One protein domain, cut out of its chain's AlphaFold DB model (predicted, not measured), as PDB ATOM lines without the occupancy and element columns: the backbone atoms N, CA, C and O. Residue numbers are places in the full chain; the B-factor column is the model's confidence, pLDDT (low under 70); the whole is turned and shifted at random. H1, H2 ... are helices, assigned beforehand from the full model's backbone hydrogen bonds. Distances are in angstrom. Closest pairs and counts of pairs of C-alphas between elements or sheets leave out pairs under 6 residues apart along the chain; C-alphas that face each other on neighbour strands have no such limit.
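AT A GLANCE: This is residues 132 to 185 of the 189 residues of an uncharacterized protein of Candidatus Melainabacteria bacterium LEY3_CP_29_8 (UniProt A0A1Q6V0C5). A long helical hairpin: H1 and the shorter H2 run opposite ways side by side at a shallow tilt, joined at one end by a long loop, residues 152 to 166. Within that loop residues 159 to 160 pair with residues 165 to 166 as antiparallel strands do, a pairing too short to bear a name. The printed part has 54 residues with two named helices, H1 then H2, and no named strand; its class is all helix. It is only just loose, close to compact, with a radius of gyration of the C-alphas of 12.2 A, and elongated, with spans of 35 by 19 by 17 A.

IN THESE COORDINATES: H1 is residues 132 to 151, 28.5 A from first to last C-alpha, and begins with C-alpha 132 at (-59.369, 15.272, 9.776). Its last C-alpha, that of Leu 151, is at (-58.582, 38.331, 26.491). H2 is residues 167 to 180, 20.2 A from first to last C-alpha, and ends with C-alpha 180 at (-71.762, 29.077, 14.729).

HOW THE PARTS SIT: H1 and H2 form a helical hairpin. They touch, with 15 pairs of C-alphas within 8 A; the closest C-alphas are those of Ile 148 and Ile 171, 5.5 A apart. Their lines stand at a shallow tilt of 29 degrees, opposite ways, and their centres are 11.8 A apart. In both H1 and H2, every O i to N i+4 pair is within hydrogen-bond range.

THE WHOLE: The two C-alphas farthest apart are those of Glu 132 and Asp 157, 37.3 A. The first and last printed C-alphas, of Glu 132 and Gly 185, are 16.4 A apart. The link from H1 to H2 is long, 15 residues. The printed part has no cut. The mean pLDDT of the printed part is 96.4, and no printed residue is under 70.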
ATOM      1  N   GLU A 132     -60.520  14.378   9.593       95.62
ATOM      2  CA  GLU A 132     -59.369  15.272   9.776       95.62
ATOM      3  C   GLU A 132     -59.765  16.751   9.698       95.62
ATOM      4  O   GLU A 132     -59.311  17.560  10.509       95.62
ATOM      5  N   GLN A 133     -60.624  17.134   8.745       95.19
ATOM      6  CA  GLN A 133     -61.086  18.522   8.648       95.19
ATOM      7  C   GLN A 133     -61.949  18.918   9.854       95.19
ATOM      8  O   GLN A 133     -61.796  20.029  10.366       95.19
ATOM      9  N   ARG A 134     -62.798  18.014  10.366       94.88
ATOM     10  CA  ARG A 134     -63.553  18.246  11.610       94.88
ATOM     11  C   ARG A 134     -62.624  18.428  12.805       94.88
ATOM     12  O   ARG A 134     -62.811  19.379  13.553       94.88
ATOM     13  N   ALA A 135     -61.588  17.601  12.943       95.75
ATOM     14  CA  ALA A 135     -60.604  17.745  14.017       95.75
ATOM     15  C   ALA A 135     -59.896  19.113  13.977       95.75
ATOM     16  O   ALA A 135     -59.718  19.746  15.016       95.75
ATOM     17  N   LYS A 136     -59.563  19.624  12.782       94.94
ATOM     18  CA  LYS A 136     -59.001  20.980  12.618       94.94
ATOM     19  C   LYS A 136     -59.982  22.070  13.049       94.94
ATOM     20  O   LYS A 136     -59.571  23.021  13.703       94.94
ATOM     21  N   HIS A 137     -61.263  21.931  12.703       94.00
ATOM     22  CA  HIS A 137     -62.299  22.867  13.142       94.00
ATOM     23  C   HIS A 137     -62.482  22.834  14.664       94.00
ATOM     24  O   HIS A 137     -62.532  23.891  15.286       94.00
ATOM     25  N   MET A 138     -62.517  21.643  15.269       95.94
ATOM     26  CA  MET A 138     -62.603  21.486  16.724       95.94
ATOM     27  C   MET A 138     -61.412  22.144  17.423       95.94
ATOM     28  O   MET A 138     -61.615  22.949  18.327       95.94
ATOM     29  N   LYS A 139     -60.183  21.886  16.956       97.19
ATOM     30  CA  LYS A 139     -58.974  22.529  17.491       97.19
ATOM     31  C   LYS A 139     -59.039  24.050  17.377       97.19
ATOM     32  O   LYS A 139     -58.747  24.737  18.343       97.19
ATOM     33  N   TYR A 140     -59.471  24.569  16.229       96.31
ATOM     34  CA  TYR A 140     -59.636  26.009  16.038       96.31
ATOM     35  C   TYR A 140     -60.636  26.616  17.032       96.31
ATOM     36  O   TYR A 140     -60.359  27.659  17.615       96.31
ATOM     37  N   VAL A 141     -61.771  25.957  17.277       97.56
ATOM     38  CA  VAL A 141     -62.755  26.421  18.267       97.56
ATOM     39  C   VAL A 141     -62.203  26.370  19.693       97.56
ATOM     40  O   VAL A 141     -62.427  27.316  20.447       97.56
ATOM     41  N   ILE A 142     -61.461  25.322  20.059       97.94
ATOM     42  CA  ILE A 142     -60.774  25.233  21.359       97.94
ATOM     43  C   ILE A 142     -59.797  26.405  21.522       97.94
ATOM     44  O   ILE A 142     -59.856  27.113  22.524       97.94
ATOM     45  N   ASP A 143     -58.996  26.692  20.495       98.19
ATOM     46  CA  ASP A 143     -58.034  27.800  20.514       98.19
ATOM     47  C   ASP A 143     -58.732  29.152  20.695       98.19
ATOM     48  O   ASP A 143     -58.273  29.999  21.458       98.19
ATOM     49  N   LEU A 144     -59.886  29.361  20.054       98.00
ATOM     50  CA  LEU A 144     -60.678  30.573  20.262       98.00
ATOM     51  C   LEU A 144     -61.208  30.686  21.698       98.00
ATOM     52  O   LEU A 144     -61.211  31.788  22.250       98.00
ATOM     53  N   LYS A 145     -61.632  29.582  22.324       98.00
ATOM     54  CA  LYS A 145     -62.072  29.583  23.731       98.00
ATOM     55  C   LYS A 145     -60.926  29.941  24.679       98.00
ATOM     56  O   LYS A 145     -61.121  30.740  25.597       98.00
ATOM     57  N   GLU A 146     -59.737  29.393  24.448       98.12
ATOM     58  CA  GLU A 146     -58.527  29.736  25.206       98.12
ATOM     59  C   GLU A 146     -58.161  31.214  25.023       98.12
ATOM     60  O   GLU A 146     -57.930  31.926  26.003       98.12
ATOM     61  N   MET A 147     -58.218  31.716  23.785       97.56
ATOM     62  CA  MET A 147     -57.984  33.128  23.481       97.56
ATOM     63  C   MET A 147     -59.002  34.044  24.162       97.56
ATOM     64  O   MET A 147     -58.609  35.073  24.700       97.56
ATOM     65  N   ILE A 148     -60.290  33.689  24.199       98.06
ATOM     66  CA  ILE A 148     -61.298  34.453  24.954       98.06
ATOM     67  C   ILE A 148     -60.952  34.481  26.447       98.06
ATOM     68  O   ILE A 148     -61.058  35.538  27.069       98.06
ATOM     69  N   THR A 149     -60.541  33.351  27.028       98.06
ATOM     70  CA  THR A 149     -60.131  33.285  28.442       98.06
ATOM     71  C   THR A 149     -58.958  34.223  28.724       98.06
ATOM     72  O   THR A 149     -59.001  34.958  29.708       98.06
ATOM     73  N   LEU A 150     -57.959  34.265  27.837       97.25
ATOM     74  CA  LEU A 150     -56.842  35.206  27.932       97.25
ATOM     75  C   LEU A 150     -57.294  36.663  27.758       97.25
ATOM     76  O   LEU A 150     -56.922  37.524  28.542       97.25
ATOM     77  N   LEU A 151     -58.117  36.965  26.755       97.81
ATOM     78  CA  LEU A 151     -58.582  38.331  26.491       97.81
ATOM     79  C   LEU A 151     -59.384  38.913  27.662       97.81
ATOM     80  O   LEU A 151     -59.305  40.111  27.920       97.81
ATOM     81  N   LYS A 152     -60.105  38.069  28.409       97.56
ATOM     82  CA  LYS A 152     -60.847  38.463  29.616       97.56
ATOM     83  C   LYS A 152     -59.955  38.933  30.773       97.56
ATOM     84  O   LYS A 152     -60.491  39.482  31.731       97.56
ATOM     85  N   THR A 153     -58.633  38.745  30.713       97.81
ATOM     86  CA  THR A 153     -57.708  39.303  31.717       97.81
ATOM     87  C   THR A 153     -57.385  40.779  31.479       97.81
ATOM     88  O   THR A 153     -56.800  41.415  32.352       97.81
ATOM     89  N   TYR A 154     -57.731  41.325  30.312       97.12
ATOM     90  CA  TYR A 154     -57.535  42.732  29.965       97.12
ATOM     91  C   TYR A 154     -58.834  43.531  30.165       97.12
ATOM     92  O   TYR A 154     -59.926  42.970  30.028       97.12
ATOM     93  N   PRO A 155     -58.754  44.850  30.429       97.94
ATOM     94  CA  PRO A 155     -59.899  45.746  30.275       97.94
ATOM     95  C   PRO A 155     -60.521  45.612  28.878       97.94
ATOM     96  O   PRO A 155     -59.809  45.438  27.891       97.94
ATOM     97  N   LEU A 156     -61.849  45.688  28.765       96.94
ATOM     98  CA  LEU A 156     -62.541  45.457  27.485       96.94
ATOM     99  C   LEU A 156     -62.176  46.482  26.398       96.94
ATOM    100  O   LEU A 156     -62.270  46.176  25.208       96.94
ATOM    101  N   ASP A 157     -61.773  47.681  26.802       97.69
ATOM    102  CA  ASP A 157     -61.297  48.773  25.956       97.69
ATOM    103  C   ASP A 157     -59.789  48.705  25.663       97.69
ATOM    104  O   ASP A 157     -59.292  49.492  24.859       97.69
ATOM    105  N   TYR A 158     -59.064  47.739  26.240       98.06
ATOM    106  CA  TYR A 158     -57.652  47.516  25.944       98.06
ATOM    107  C   TYR A 158     -57.455  47.226  24.454       98.06
ATOM    108  O   TYR A 158     -58.033  46.281  23.909       98.06
ATOM    109  N   PHE A 159     -56.635  48.044  23.798       98.06
ATOM    110  CA  PHE A 159     -56.386  47.964  22.365       98.06
ATOM    111  C   PHE A 159     -55.238  47.001  22.051       98.06
ATOM    112  O   PHE A 159     -54.134  47.140  22.574       98.06
ATOM    113  N   ILE A 160     -55.492  46.028  21.176       96.62
ATOM    114  CA  ILE A 160     -54.517  45.014  20.766       96.62
ATOM    115  C   ILE A 160     -54.024  45.366  19.367       96.62
ATOM    116  O   ILE A 160     -54.664  45.029  18.369       96.62
ATOM    117  N   GLU A 161     -52.861  46.018  19.299       95.69
ATOM    118  CA  GLU A 161     -52.290  46.573  18.062       95.69
ATOM    119  C   GLU A 161     -52.212  45.544  16.929       95.69
ATOM    120  O   GLU A 161     -52.694  45.791  15.831       95.69
ATOM    121  N   SER A 162     -51.709  44.338  17.217       94.94
ATOM    122  CA  SER A 162     -51.565  43.252  16.228       94.94
ATOM    123  C   SER A 162     -52.869  42.801  15.554       94.94
ATOM    124  O   SER A 162     -52.833  42.097  14.542       94.94
ATOM    125  N   LYS A 163     -54.019  43.144  16.139       95.38
ATOM    126  CA  LYS A 163     -55.356  42.812  15.637       95.38
ATOM    127  C   LYS A 163     -56.172  44.042  15.257       95.38
ATOM    128  O   LYS A 163     -57.279  43.860  14.756       95.38
ATOM    129  N   GLU A 164     -55.650  45.240  15.522       97.12
ATOM    130  CA  GLU A 164     -56.319  46.528  15.309       97.12
ATOM    131  C   GLU A 164     -57.730  46.586  15.931       97.12
ATOM    132  O   GLU A 164     -58.661  47.161  15.368       97.12
ATOM    133  N   LYS A 165     -57.910  45.940  17.092       97.75
ATOM    134  CA  LYS A 165     -59.203  45.771  17.776       97.75
ATOM    135  C   LYS A 165     -59.039  45.825  19.287       97.75
ATOM    136  O   LYS A 165     -57.975  45.494  19.815       97.75
ATOM    137  N   THR A 166     -60.104  46.189  19.994       98.38
ATOM    138  CA  THR A 166     -60.137  46.073  21.456       98.38
ATOM    139  C   THR A 166     -60.340  44.624  21.900       98.38
ATOM    140  O   THR A 166     -60.879  43.796  21.155       98.38
ATOM    141  N   ALA A 167     -59.958  44.308  23.139       98.19
ATOM    142  CA  ALA A 167     -60.209  43.000  23.739       98.19
ATOM    143  C   ALA A 167     -61.703  42.627  23.690       98.19
ATOM    144  O   ALA A 167     -62.047  41.507  23.309       98.19
ATOM    145  N   GLY A 168     -62.601  43.577  23.980       98.38
ATOM    146  CA  GLY A 168     -64.049  43.372  23.897       98.38
ATOM    147  C   GLY A 168     -64.541  43.045  22.481       98.38
ATOM    148  O   GLY A 168     -65.359  42.139  22.315       98.38
ATOM    149  N   GLN A 169     -64.012  43.721  21.455       98.38
ATOM    150  CA  GLN A 169     -64.346  43.432  20.053       98.38
ATOM    151  C   GLN A 169     -63.902  42.023  19.644       98.38
ATOM    152  O   GLN A 169     -64.674  41.295  19.020       98.38
ATOM    153  N   LEU A 170     -62.688  41.617  20.029       98.38
ATOM    154  CA  LEU A 170     -62.174  40.277  19.735       98.38
ATOM    155  C   LEU A 170     -62.959  39.183  20.457       98.38
ATOM    156  O   LEU A 170     -63.289  38.174  19.840       98.38
ATOM    157  N   ILE A 171     -63.303  39.385  21.734       98.50
ATOM    158  CA  ILE A 171     -64.140  38.441  22.487       98.50
ATOM    159  C   ILE A 171     -65.479  38.244  21.777       98.50
ATOM    160  O   ILE A 171     -65.901  37.106  21.580       98.50
ATOM    161  N   HIS A 172     -66.133  39.335  21.371       98.31
ATOM    162  CA  HIS A 172     -67.409  39.266  20.667       98.31
ATOM    163  C   HIS A 172     -67.290  38.503  19.339       98.31
ATOM    164  O   HIS A 172     -68.062  37.580  19.088       98.31
ATOM    165  N   GLU A 173     -66.295  38.833  18.518       98.00
ATOM    166  CA  GLU A 173     -66.061  38.167  17.234       98.00
ATOM    167  C   GLU A 173     -65.774  36.670  17.396       98.00
ATOM    168  O   GLU A 173     -66.364  35.840  16.703       98.00
ATOM    169  N   TYR A 174     -64.900  36.303  18.332       98.00
ATOM    170  CA  TYR A 174     -64.564  34.903  18.583       98.00
ATOM    171  C   TYR A 174     -65.762  34.138  19.136       98.00
ATOM    172  O   TYR A 174     -65.982  32.993  18.740       98.00
ATOM    173  N   GLN A 175     -66.586  34.775  19.973       97.94
ATOM    174  CA  GLN A 175     -67.814  34.170  20.473       97.94
ATOM    175  C   GLN A 175     -68.809  33.893  19.340       97.94
ATOM    176  O   GLN A 175     -69.346  32.791  19.284       97.94
ATOM    177  N   LEU A 176     -68.995  34.823  18.396       97.56
ATOM    178  CA  LEU A 176     -69.846  34.597  17.219       97.56
ATOM    179  C   LEU A 176     -69.362  33.406  16.382       97.56
ATOM    180  O   LEU A 176     -70.168  32.601  15.907       97.56
ATOM    181  N   ILE A 177     -68.043  33.263  16.223       96.25
ATOM    182  CA  ILE A 177     -67.465  32.112  15.525       96.25
ATOM    183  C   ILE A 177     -67.773  30.826  16.297       96.25
ATOM    184  O   ILE A 177     -68.302  29.895  15.694       96.25
ATOM    185  N   ILE A 178     -67.501  30.763  17.603       96.75
ATOM    186  CA  ILE A 178     -67.780  29.583  18.445       96.75
ATOM    187  C   ILE A 178     -69.269  29.213  18.390       96.75
ATOM    188  O   ILE A 178     -69.610  28.044  18.194       96.75
ATOM    189  N   ASP A 179     -70.154  30.205  18.488       95.94
ATOM    190  CA  ASP A 179     -71.605  30.019  18.463       95.94
ATOM    191  C   ASP A 179     -72.079  29.371  17.157       95.94
ATOM    192  O   ASP A 179     -72.949  28.497  17.179       95.94
ATOM    193  N   SER A 180     -71.449  29.700  16.024       92.94
ATOM    194  CA  SER A 180     -71.762  29.077  14.729       92.94
ATOM    195  C   SER A 180     -71.501  27.559  14.689       92.94
ATOM    196  O   SER A 180     -72.087  26.851  13.860       92.94
ATOM    197  N   TYR A 181     -70.672  27.041  15.605       93.06
ATOM    198  CA  TYR A 181     -70.361  25.616  15.742       93.06
ATOM    199  C   TYR A 181     -71.180  24.895  16.824       93.06
ATOM    200  O   TYR A 181     -71.063  23.674  16.941       93.06
ATOM    201  N   LYS A 182     -72.051  25.580  17.580       91.50
ATOM    202  CA  LYS A 182     -72.880  24.946  18.629       91.50
ATOM    203  C   LYS A 182     -73.726  23.789  18.110       91.50
ATOM    204  O   LYS A 182     -73.753  22.731  18.729       91.50
ATOM    205  N   LYS A 183     -74.299  23.931  16.908       85.94
ATOM    206  CA  LYS A 183     -75.040  22.860  16.209       85.94
ATOM    207  C   LYS A 183     -74.223  21.591  15.932       85.94
ATOM    208  O   LYS A 183     -74.794  20.554  15.631       85.94
ATOM    209  N   TYR A 184     -72.896  21.670  16.010       88.69
ATOM    210  CA  TYR A 184     -71.988  20.535  15.854       88.69
ATOM    211  C   TYR A 184     -71.454  20.015  17.199       88.69
ATOM    212  O   TYR A 184     -70.624  19.108  17.222       88.69
ATOM    213  N   GLY A 185     -71.924  20.568  18.320       89.62
ATOM    214  CA  GLY A 185     -71.521  20.175  19.667       89.62
ATOM    215  C   GLY A 185     -70.369  20.989  20.251       89.62
ATOM    216  O   GLY A 185     -69.731  20.510  21.186       89.62
TER     217      GLY A 185